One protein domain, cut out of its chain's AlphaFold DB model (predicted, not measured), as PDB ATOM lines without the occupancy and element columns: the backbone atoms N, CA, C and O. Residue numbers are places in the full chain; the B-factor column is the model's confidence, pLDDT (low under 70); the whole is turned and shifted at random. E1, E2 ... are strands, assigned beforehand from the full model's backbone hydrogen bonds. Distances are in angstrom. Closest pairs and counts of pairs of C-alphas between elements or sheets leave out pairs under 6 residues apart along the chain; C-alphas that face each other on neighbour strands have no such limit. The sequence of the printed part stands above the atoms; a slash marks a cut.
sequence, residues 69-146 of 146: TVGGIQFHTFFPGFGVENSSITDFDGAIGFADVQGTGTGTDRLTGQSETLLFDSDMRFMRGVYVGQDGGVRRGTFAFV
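AT A GLANCE: This is residues 69 to 146 of the 146 residues of an uncharacterized protein of Chloroflexi bacterium (UniProt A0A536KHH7). A twisted sheet of three strands, E2-E5-E6, makes one end of a rod, and its strands E2 and E5 run on into the hairpin E3-E4, a long arm. Residues 76 to 91 pass over one face of the sheet, with E1 beyond them. The printed part has 78 residues and six named strands, E1 to E6, all strand; both sheets are antiparallel. It is only just loose, close to extended, radius of gyration of the C-alphas 17.3 A, spans 54 by 26 by 21 A.

HOW THE PARTS SIT: Inner strand E5, residues 123 to 132, is antiparallel to E2, residues 92 to 100, at 178 degrees; N 95 and O 128 are 2.9 A apart. E6, residues 138 to 145, forms a hairpin with E5; N 131 and O 139 are 2.8 A apart. E3, residues 103 to 108, and E4, residues 115 to 120, form a hairpin; N 105 and O 118 are 2.9 A apart. E1, residues 73 to 75, pairs with no named strand.

IN THESE COORDINATES: E5 measures 23.9 A, E2 21.3 A, E6 20.9 A. C-alpha 73 is at (0.576, 26.342, 152.347), C-alpha 145 at (5.103, 42.183, 157.811).

THE WHOLE: The C-alphas farthest apart, Thr 112 and Gly 137, are 54.3 A apart. The printed part has no cut; E1 to E2 is a long link. No printed residue is under 70 in pLDDT.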
ATOM      1  N   THR A  69       6.211  25.648 155.795       96.31
ATOM      2  CA  THR A  69       4.920  25.175 155.264       96.31
ATOM      3  C   THR A  69       3.989  24.722 156.382       96.31
ATOM      4  O   THR A  69       4.357  23.866 157.182       96.31
ATOM      5  N   VAL A  70       2.755  25.238 156.400       94.56
ATOM      6  CA  VAL A  70       1.695  24.842 157.346       94.56
ATOM      7  C   VAL A  70       0.469  24.397 156.558       94.56
ATOM      8  O   VAL A  70      -0.002  25.116 155.682       94.56
ATOM      9  N   GLY A  71      -0.038  23.189 156.820       95.81
ATOM     10  CA  GLY A  71      -1.230  22.665 156.132       95.81
ATOM     11  C   GLY A  71      -1.096  22.543 154.604       95.81
ATOM     12  O   GLY A  71      -2.104  22.551 153.906       95.81
ATOM     13  N   GLY A  72       0.132  22.469 154.076       95.75
ATOM     14  CA  GLY A  72       0.414  22.482 152.635       95.75
ATOM     15  C   GLY A  72       0.547  23.879 152.010       95.75
ATOM     16  O   GLY A  72       0.849  23.975 150.824       95.75
ATOM     17  N   ILE A  73       0.374  24.954 152.786       95.56
ATOM     18  CA  ILE A  73       0.576  26.342 152.347       95.56
ATOM     19  C   ILE A  73       2.005  26.774 152.693       95.56
ATOM     20  O   ILE A  73       2.396  26.734 153.860       95.56
ATOM     21  N   GLN A  74       2.774  27.189 151.682       95.00
ATOM     22  CA  GLN A  74       4.115  27.760 151.842       95.00
ATOM     23  C   GLN A  74       4.022  29.229 152.268       95.00
ATOM     24  O   GLN A  74       3.403  30.046 151.585       95.00
ATOM     25  N   PHE A  75       4.713  29.577 153.349       93.31
ATOM     26  CA  PHE A  75       4.965  30.947 153.778       93.31
ATOM     27  C   PHE A  75       6.396  31.322 153.389       93.31
ATOM     28  O   PHE A  75       7.341  30.611 153.731       93.31
ATOM     29  N   HIS A  76       6.561  32.428 152.661       94.69
ATOM     30  CA  HIS A  76       7.861  32.920 152.190       94.69
ATOM     31  C   HIS A  76       8.518  33.843 153.225       94.69
ATOM     32  O   HIS A  76       8.716  35.036 153.005       94.69
ATOM     33  N   THR A  77       8.799  33.275 154.393       93.44
ATOM     34  CA  THR A  77       9.535  33.910 155.488       93.44
ATOM     35  C   THR A  77      10.164  32.813 156.353       93.44
ATOM     36  O   THR A  77       9.607  31.718 156.463       93.44
ATOM     37  N   PHE A  78      11.325  33.075 156.946       93.44
ATOM     38  CA  PHE A  78      11.877  32.255 158.031       93.44
ATOM     39  C   PHE A  78      11.434  32.821 159.382       93.44
ATOM     40  O   PHE A  78      10.968  33.954 159.427       93.44
ATOM     41  N   PHE A  79      11.582  32.078 160.479       91.88
ATOM     42  CA  PHE A  79      11.369  32.649 161.816       91.88
ATOM     43  C   PHE A  79      12.434  33.721 162.117       91.88
ATOM     44  O   PHE A  79      13.586  33.545 161.705       91.88
ATOM     45  N   PRO A  80      12.072  34.830 162.785       91.75
ATOM     46  CA  PRO A  80      12.980  35.948 163.024       91.75
ATOM     47  C   PRO A  80      14.109  35.568 163.991       91.75
ATOM     48  O   PRO A  80      13.942  34.726 164.872       91.75
ATOM     49  N   GLY A  81      15.276  36.203 163.857       90.44
ATOM     50  CA  GLY A  81      16.394  35.945 164.768       90.44
ATOM     51  C   GLY A  81      17.757  36.434 164.286       90.44
ATOM     52  O   GLY A  81      17.923  36.947 163.180       90.44
ATOM     53  N   PHE A  82      18.779  36.255 165.121       87.81
ATOM     54  CA  PHE A  82      20.156  36.595 164.757       87.81
ATOM     55  C   PHE A  82      20.798  35.495 163.903       87.81
ATOM     56  O   PHE A  82      20.706  34.315 164.225       87.81
ATOM     57  N   GLY A  83      21.488  35.888 162.827       89.88
ATOM     58  CA  GLY A  83      22.189  34.959 161.930       89.88
ATOM     59  C   GLY A  83      21.303  34.232 160.909       89.88
ATOM     60  O   GLY A  83      21.815  33.398 160.166       89.88
ATOM     61  N   VAL A  84      20.008  34.556 160.844       90.88
ATOM     62  CA  VAL A  84      19.061  34.060 159.829       90.88
ATOM     63  C   VAL A  84      18.636  35.176 158.872       90.88
ATOM     64  O   VAL A  84      18.832  36.362 159.148       90.88
ATOM     65  N   GLU A  85      18.043  34.798 157.741       93.31
ATOM     66  CA  GLU A  85      17.404  35.747 156.829       93.31
ATOM     67  C   GLU A  85      16.106  36.280 157.458       93.31
ATOM     68  O   GLU A  85      15.181  35.518 157.734       93.31
ATOM     69  N   ASN A  86      16.053  37.593 157.694       94.06
ATOM     70  CA  ASN A  86      14.909  38.284 158.301       94.06
ATOM     71  C   ASN A  86      14.079  39.064 157.262       94.06
ATOM     72  O   ASN A  86      13.006  39.578 157.584       94.06
ATOM     73  N   SER A  87      14.536  39.157 156.015       94.75
ATOM     74  CA  SER A  87      13.742  39.682 154.907       94.75
ATOM     75  C   SER A  87      12.643  38.699 154.514       94.75
ATOM     76  O   SER A  87      12.864  37.492 154.481       94.75
ATOM     77  N   SER A  88      11.467  39.206 154.147       95.00
ATOM     78  CA  SER A  88      10.446  38.429 153.423       95.00
ATOM     79  C   SER A  88      10.514  38.635 151.902       95.00
ATOM     80  O   SER A  88       9.757  38.018 151.153       95.00
ATOM     81  N   ILE A  89      11.448  39.471 151.425       96.38
ATOM     82  CA  ILE A  89      11.658  39.787 150.005       96.38
ATOM     83  C   ILE A  89      13.102  39.513 149.553       96.38
ATOM     84  O   ILE A  89      14.053  39.831 150.265       96.38
ATOM     85  N   THR A  90      13.276  38.934 148.363       96.56
ATOM     86  CA  THR A  90      14.607  38.752 147.749       96.56
ATOM     87  C   THR A  90      15.067  40.017 147.026       96.56
ATOM     88  O   THR A  90      14.288  40.946 146.797       96.56
ATOM     89  N   ASP A  91      16.340  40.028 146.635       96.94
ATOM     90  CA  ASP A  91      16.981  41.082 145.845       96.94
ATOM     91  C   ASP A  91      16.912  42.454 146.548       96.94
ATOM     92  O   ASP A  91      16.732  43.489 145.901       96.94
ATOM     93  N   PHE A  92      17.009  42.445 147.884       97.38
ATOM     94  CA  PHE A  92      16.859  43.596 148.776       97.38
ATOM     95  C   PHE A  92      18.187  43.998 149.430       97.38
ATOM     96  O   PHE A  92      18.932  43.154 149.917       97.38
ATOM     97  N   ASP A  93      18.442  45.306 149.486       98.00
ATOM     98  CA  ASP A  93      19.557  45.929 150.205       98.00
ATOM     99  C   ASP A  93      19.021  47.087 151.059       98.00
ATOM    100  O   ASP A  93      18.475  48.070 150.543       98.00
ATOM    101  N   GLY A  94      19.134  46.974 152.381       96.81
ATOM    102  CA  GLY A  94      18.638  47.985 153.304       96.81
ATOM    103  C   GLY A  94      18.606  47.543 154.760       96.81
ATOM    104  O   GLY A  94      19.217  46.556 155.157       96.81
ATOM    105  N   ALA A  95      17.868  48.304 155.568       97.19
ATOM    106  CA  ALA A  95      17.688  48.027 156.984       97.19
ATOM    107  C   ALA A  95      16.395  47.238 157.225       97.19
ATOM    108  O   ALA A  95      15.339  47.571 156.675       97.19
ATOM    109  N   ILE A  96      16.488  46.240 158.100       96.31
ATOM    110  CA  ILE A  96      15.363  45.461 158.617       96.31
ATOM    111  C   ILE A  96      15.374  45.610 160.133       96.31
ATOM    112  O   ILE A  96      16.402  45.384 160.769       96.31
ATOM    113  N   GLY A  97      14.238  45.995 160.702       95.19
ATOM    114  CA  GLY A  97      13.966  45.814 162.119       95.19
ATOM    115  C   GLY A  97      12.873  44.772 162.282       95.19
ATOM    116  O   GLY A  97      11.898  44.776 161.528       95.19
ATOM    117  N   PHE A  98      13.047  43.884 163.252       94.50
ATOM    118  CA  PHE A  98      12.079  42.853 163.598       94.50
ATOM    119  C   PHE A  98      11.845  42.831 165.110       94.50
ATOM    120  O   PHE A  98      12.694  43.280 165.884       94.50
ATOM    121  N   ALA A  99      10.698  42.304 165.519       92.81
ATOM    122  CA  ALA A  99      10.380  41.983 166.898       92.81
ATOM    123  C   ALA A  99       9.568  40.687 166.922       92.81
ATOM    124  O   ALA A  99       8.474  40.638 166.365       92.81
ATOM    125  N   ASP A 100      10.111  39.671 167.584       92.88
ATOM    126  CA  ASP A 100       9.363  38.493 168.013       92.88
ATOM    127  C   ASP A 100       8.723  38.811 169.374       92.88
ATOM    128  O   ASP A 100       9.425  39.120 170.344       92.88
ATOM    129  N   VAL A 101       7.391  38.842 169.421       92.69
ATOM    130  CA  VAL A 101       6.599  39.273 170.578       92.69
ATOM    131  C   VAL A 101       5.827  38.087 171.145       92.69
ATOM    132  O   VAL A 101       4.662  37.856 170.824       92.69
ATOM    133  N   GLN A 102       6.488  37.362 172.043       94.69
ATOM    134  CA  GLN A 102       5.922  36.215 172.748       94.69
ATOM    135  C   GLN A 102       5.276  36.625 174.080       94.69
ATOM    136  O   GLN A 102       5.727  37.548 174.763       94.69
ATOM    137  N   GLY A 103       4.231  35.906 174.484       95.69
ATOM    138  CA  GLY A 103       3.543  36.128 175.751       95.69
ATOM    139  C   GLY A 103       2.301  35.258 175.914       95.69
ATOM    140  O   GLY A 103       2.223  34.139 175.410       95.69
ATOM    141  N   THR A 104       1.309  35.787 176.628       97.50
ATOM    142  CA  THR A 104      -0.005  35.158 176.779       97.50
ATOM    143  C   THR A 104      -1.127  36.147 176.484       97.50
ATOM    144  O   THR A 104      -0.989  37.353 176.686       97.50
ATOM    145  N   GLY A 105      -2.250  35.625 176.000       94.44
ATOM    146  CA  GLY A 105      -3.490  36.364 175.785       94.44
ATOM    147  C   GLY A 105      -4.666  35.694 176.491       94.44
ATOM    148  O   GLY A 105      -4.565  34.552 176.937       94.44
ATOM    149  N   THR A 106      -5.800  36.387 176.564       97.25
ATOM    150  CA  THR A 106      -7.052  35.814 177.078       97.25
ATOM    151  C   THR A 106      -7.961  35.448 175.912       97.25
ATOM    152  O   THR A 106      -8.426  36.329 175.187       97.25
ATOM    153  N   GLY A 107      -8.231  34.156 175.738       96.06
ATOM    154  CA  GLY A 107      -9.311  33.685 174.879       96.06
ATOM    155  C   GLY A 107     -10.622  33.694 175.658       96.06
ATOM    156  O   GLY A 107     -10.657  33.187 176.773       96.06
ATOM    157  N   THR A 108     -11.694  34.249 175.092       97.31
ATOM    158  CA  THR A 108     -13.046  34.169 175.673       97.31
ATOM    159  C   THR A 108     -13.981  33.489 174.684       97.31
ATOM    160  O   THR A 108     -14.190  33.986 173.572       97.31
ATOM    161  N   ASP A 109     -14.573  32.373 175.098       95.69
ATOM    162  CA  ASP A 109     -15.630  31.707 174.347       95.69
ATOM    163  C   ASP A 109     -16.883  32.597 174.334       95.69
ATOM    164  O   ASP A 109     -17.461  32.927 175.371       95.69
ATOM    165  N   ARG A 110     -17.318  32.991 173.132       95.81
ATOM    166  CA  ARG A 110     -18.478  33.872 172.933       95.81
ATOM    167  C   ARG A 110     -19.825  33.189 173.192       95.81
ATOM    168  O   ARG A 110     -20.826  33.896 173.270       95.81
ATOM    169  N   LEU A 111     -19.865  31.859 173.304       96.75
ATOM    170  CA  LEU A 111     -21.072  31.089 173.607       96.75
ATOM    171  C   LEU A 111     -21.218  30.819 175.110       96.75
ATOM    172  O   LEU A 111     -22.304  31.007 175.655       96.75
ATOM    173  N   THR A 112     -20.147  30.383 175.779       97.06
ATOM    174  CA  THR A 112     -20.189  30.017 177.211       97.06
ATOM    175  C   THR A 112     -19.731  31.126 178.160       97.06
ATOM    176  O   THR A 112     -19.952  31.026 179.368       97.06
ATOM    177  N   GLY A 113     -19.072  32.171 177.648       96.81
ATOM    178  CA  GLY A 113     -18.464  33.238 178.449       96.81
ATOM    179  C   GLY A 113     -17.226  32.808 179.245       96.81
ATOM    180  O   GLY A 113     -16.638  33.637 179.942       96.81
ATOM    181  N   GLN A 114     -16.814  31.538 179.159       97.25
ATOM    182  CA  GLN A 114     -15.592  31.058 179.797       97.25
ATOM    183  C   GLN A 114     -14.371  31.726 179.166       97.25
ATOM    184  O   GLN A 114     -14.352  32.008 177.967       97.25
ATOM    185  N   SER A 115     -13.357  31.994 179.987       97.75
ATOM    186  CA  SER A 115     -12.096  32.576 179.533       97.75
ATOM    187  C   SER A 115     -10.917  31.712 179.950       97.75
ATOM    188  O   SER A 115     -10.882  31.209 181.072       97.75
ATOM    189  N   GLU A 116      -9.947  31.575 179.055       97.25
ATOM    190  CA  GLU A 116      -8.728  30.797 179.251       97.25
ATOM    191  C   GLU A 116      -7.483  31.604 178.866       97.25
ATOM    192  O   GLU A 116      -7.546  32.555 178.081       97.25
ATOM    193  N   THR A 117      -6.337  31.213 179.422       97.62
ATOM    194  CA  THR A 117      -5.040  31.778 179.046       97.62
ATOM    195  C   THR A 117      -4.504  31.029 177.833       97.62
ATOM    196  O   THR A 117      -4.221  29.836 177.912       97.62
ATOM    197  N   LEU A 118      -4.323  31.745 176.729       96.75
ATOM    198  CA  LEU A 118      -3.725  31.246 175.497       96.75
ATOM    199  C   LEU A 118      -2.268  31.700 175.387       96.75
ATOM    200  O   LEU A 118      -1.893  32.751 175.911       96.75
ATOM    201  N   LEU A 119      -1.452  30.930 174.668       96.00
ATOM    202  CA  LEU A 119      -0.135  31.388 174.224       96.00
ATOM    203  C   LEU A 119      -0.303  32.435 173.116       96.00
ATOM    204  O   LEU A 119      -1.213  32.332 172.291       96.00
ATOM    205  N   PHE A 120       0.579  33.429 173.103       93.69
ATOM    206  CA  PHE A 120       0.657  34.453 172.068       93.69
ATOM    207  C   PHE A 120       2.092  34.542 171.541       93.69
ATOM    208  O   PHE A 120       3.043  34.486 172.318       93.69
ATOM    209  N   ASP A 121       2.218  34.681 170.228       92.50
ATOM    210  CA  ASP A 121       3.465  34.759 169.468       92.50
ATOM    211  C   ASP A 121       3.172  35.627 168.230       92.50
ATOM    212  O   ASP A 121       2.064  35.555 167.678       92.50
ATOM    213  N   SER A 122       4.089  36.521 167.854       91.94
ATOM    214  CA  SER A 122       3.847  37.512 166.800       91.94
ATOM    215  C   SER A 122       5.151  38.112 166.269       91.94
ATOM    216  O   SER A 122       5.894  38.764 167.001       91.94
ATOM    217  N   ASP A 123       5.402  37.931 164.974       92.19
ATOM    218  CA  ASP A 123       6.626  38.332 164.272       92.19
ATOM    219  C   ASP A 123       6.405  39.623 163.470       92.19
ATOM    220  O   ASP A 123       5.956  39.607 162.324       92.19
ATOM    221  N   MET A 124       6.702  40.767 164.089       93.56
ATOM    222  CA  MET A 124       6.552  42.084 163.463       93.56
ATOM    223  C   MET A 124       7.831  42.477 162.736       93.56
ATOM    224  O   MET A 124       8.898  42.495 163.348       93.56
ATOM    225  N   ARG A 125       7.747  42.912 161.471       94.38
ATOM    226  CA  ARG A 125       8.920  43.437 160.743       94.38
ATOM    227  C   ARG A 125       8.638  44.723 159.996       94.38
ATOM    228  O   ARG A 125       7.574  44.897 159.409       94.38
ATOM    229  N   PHE A 126       9.649  45.583 159.934       95.81
ATOM    230  CA  PHE A 126       9.713  46.721 159.024       95.81
ATOM    231  C   PHE A 126      11.004  46.664 158.203       95.81
ATOM    232  O   PHE A 126      12.097  46.478 158.737       95.81
ATOM    233  N   MET A 127      10.884  46.843 156.889       97.31
ATOM    234  CA  MET A 127      11.998  46.754 155.941       97.31
ATOM    235  C   MET A 127      12.063  48.038 155.122       97.31
ATOM    236  O   MET A 127      11.062  48.435 154.525       97.31
ATOM    237  N   ARG A 128      13.224  48.696 155.057       98.19
ATOM    238  CA  ARG A 128      13.428  49.921 154.269       98.19
ATOM    239  C   ARG A 128      14.749  49.861 153.515       98.19
ATOM    240  O   ARG A 128      15.813  49.818 154.126       98.19
ATOM    241  N   GLY A 129      14.675  49.926 152.190       98.31
ATOM    242  CA  GLY A 129      15.836  49.683 151.339       98.31
ATOM    243  C   GLY A 129      15.555  49.815 149.850       98.31
ATOM    244  O   GLY A 129      14.507  50.319 149.429       98.31
ATOM    245  N   VAL A 130      16.528  49.380 149.061       98.56
ATOM    246  CA  VAL A 130      16.439  49.162 147.620       98.56
ATOM    247  C   VAL A 130      16.013  47.712 147.372       98.56
ATOM    248  O   VAL A 130      16.405  46.829 148.122       98.56
ATOM    249  N   TYR A 131      15.191  47.463 146.354       98.19
ATOM    250  CA  TYR A 131      14.748  46.124 145.958       98.19
ATOM    251  C   TYR A 131      14.617  46.002 144.436       98.19
ATOM    252  O   TYR A 131      14.438  47.011 143.745       98.19
ATOM    253  N   VAL A 132      14.648  44.773 143.915       97.56
ATOM    254  CA  VAL A 132      14.301  44.472 142.516       97.56
ATOM    255  C   VAL A 132      12.854  43.974 142.434       97.56
ATOM    256  O   VAL A 132      12.466  43.022 143.108       97.56
ATOM    257  N   GLY A 133      12.037  44.627 141.606       95.88
ATOM    258  CA  GLY A 133      10.656  44.206 141.354       95.88
ATOM    259  C   GLY A 133      10.564  42.892 140.571       95.88
ATOM    260  O   GLY A 133      11.529  42.445 139.945       95.88
ATOM    261  N   GLN A 134       9.378  42.280 140.551       95.00
ATOM    262  CA  GLN A 134       9.093  41.122 139.688       95.00
ATOM    263  C   GLN A 134       9.303  41.456 138.201       95.00
ATOM    264  O   GLN A 134       9.721  40.600 137.430       95.00
ATOM    265  N   ASP A 135       9.089  42.716 137.826       94.12
ATOM    266  CA  ASP A 135       9.332  43.290 136.499       94.12
ATOM    267  C   ASP A 135      10.808  43.645 136.192       94.12
ATOM    268  O   ASP A 135      11.089  44.284 135.176       94.12
ATOM    269  N   GLY A 136      11.742  43.300 137.088       95.00
ATOM    270  CA  GLY A 136      13.181  43.567 136.966       95.00
ATOM    271  C   GLY A 136      13.631  44.986 137.344       95.00
ATOM    272  O   GLY A 136      14.833  45.250 137.382       95.00
ATOM    273  N   GLY A 137      12.714  45.907 137.649       95.44
ATOM    274  CA  GLY A 137      13.061  47.292 137.975       95.44
ATOM    275  C   GLY A 137      13.644  47.461 139.384       95.44
ATOM    276  O   GLY A 137      13.011  47.079 140.371       95.44
ATOM    277  N   VAL A 138      14.813  48.102 139.488       97.69
ATOM    278  CA  VAL A 138      15.418  48.522 140.767       97.69
ATOM    279  C   VAL A 138      14.642  49.709 141.345       97.69
ATOM    280  O   VAL A 138      14.429  50.714 140.666       97.69
ATOM    281  N   ARG A 139      14.210  49.611 142.605       96.56
ATOM    282  CA  ARG A 139      13.347  50.594 143.282       96.56
ATOM    283  C   ARG A 139      13.767  50.802 144.727       96.56
ATOM    284  O   ARG A 139      14.424  49.953 145.308       96.56
ATOM    285  N   ARG A 140      13.335  51.905 145.343       98.25
ATOM    286  CA  ARG A 140      13.425  52.124 146.796       98.25
ATOM    287  C   ARG A 140      12.035  52.000 147.414       98.25
ATOM    288  O   ARG A 140      11.089  52.573 146.885       98.25
ATOM    289  N   GLY A 141      11.916  51.256 148.511       96.94
ATOM    290  CA  GLY A 141      10.638  50.931 149.144       96.94
ATOM    291  C   GLY A 141      10.685  50.946 150.669       96.94
ATOM    292  O   GLY A 141      11.738  51.107 151.294       96.94
ATOM    293  N   THR A 142       9.514  50.802 151.278       97.25
ATOM    294  CA  THR A 142       9.351  50.516 152.706       97.25
ATOM    295  C   THR A 142       8.162  49.579 152.859       97.25
ATOM    296  O   THR A 142       7.128  49.801 152.232       97.25
ATOM    297  N   PHE A 143       8.335  48.524 153.644       95.50
ATOM    298  CA  PHE A 143       7.400  47.411 153.773       95.50
ATOM    299  C   PHE A 143       7.221  47.047 155.246       95.50
ATOM    300  O   PHE A 143       8.125  47.284 156.053       95.50
ATOM    301  N   ALA A 144       6.085  46.437 155.570       93.06
ATOM    302  CA  ALA A 144       5.824  45.835 156.869       93.06
ATOM    303  C   ALA A 144       5.317  44.397 156.694       93.06
ATOM    304  O   ALA A 144       4.671  44.091 155.689       93.06
ATOM    305  N   PHE A 145       5.617  43.545 157.669       89.56
ATOM    306  CA  PHE A 145       5.103  42.183 157.811       89.56
ATOM    307  C   PHE A 145       4.538  42.026 159.230       89.56
ATOM    308  O   PHE A 145       5.097  42.604 160.170       89.56
ATOM    309  N   VAL A 146       3.406  41.322 159.324       86.50
ATOM    310  CA  VAL A 146       2.561  41.107 160.511       86.50
ATOM    311  C   VAL A 146       1.957  39.710 160.417       86.50
ATOM    312  O   VAL A 146       1.534  39.373 159.285       86.50
TER     313      VAL A 146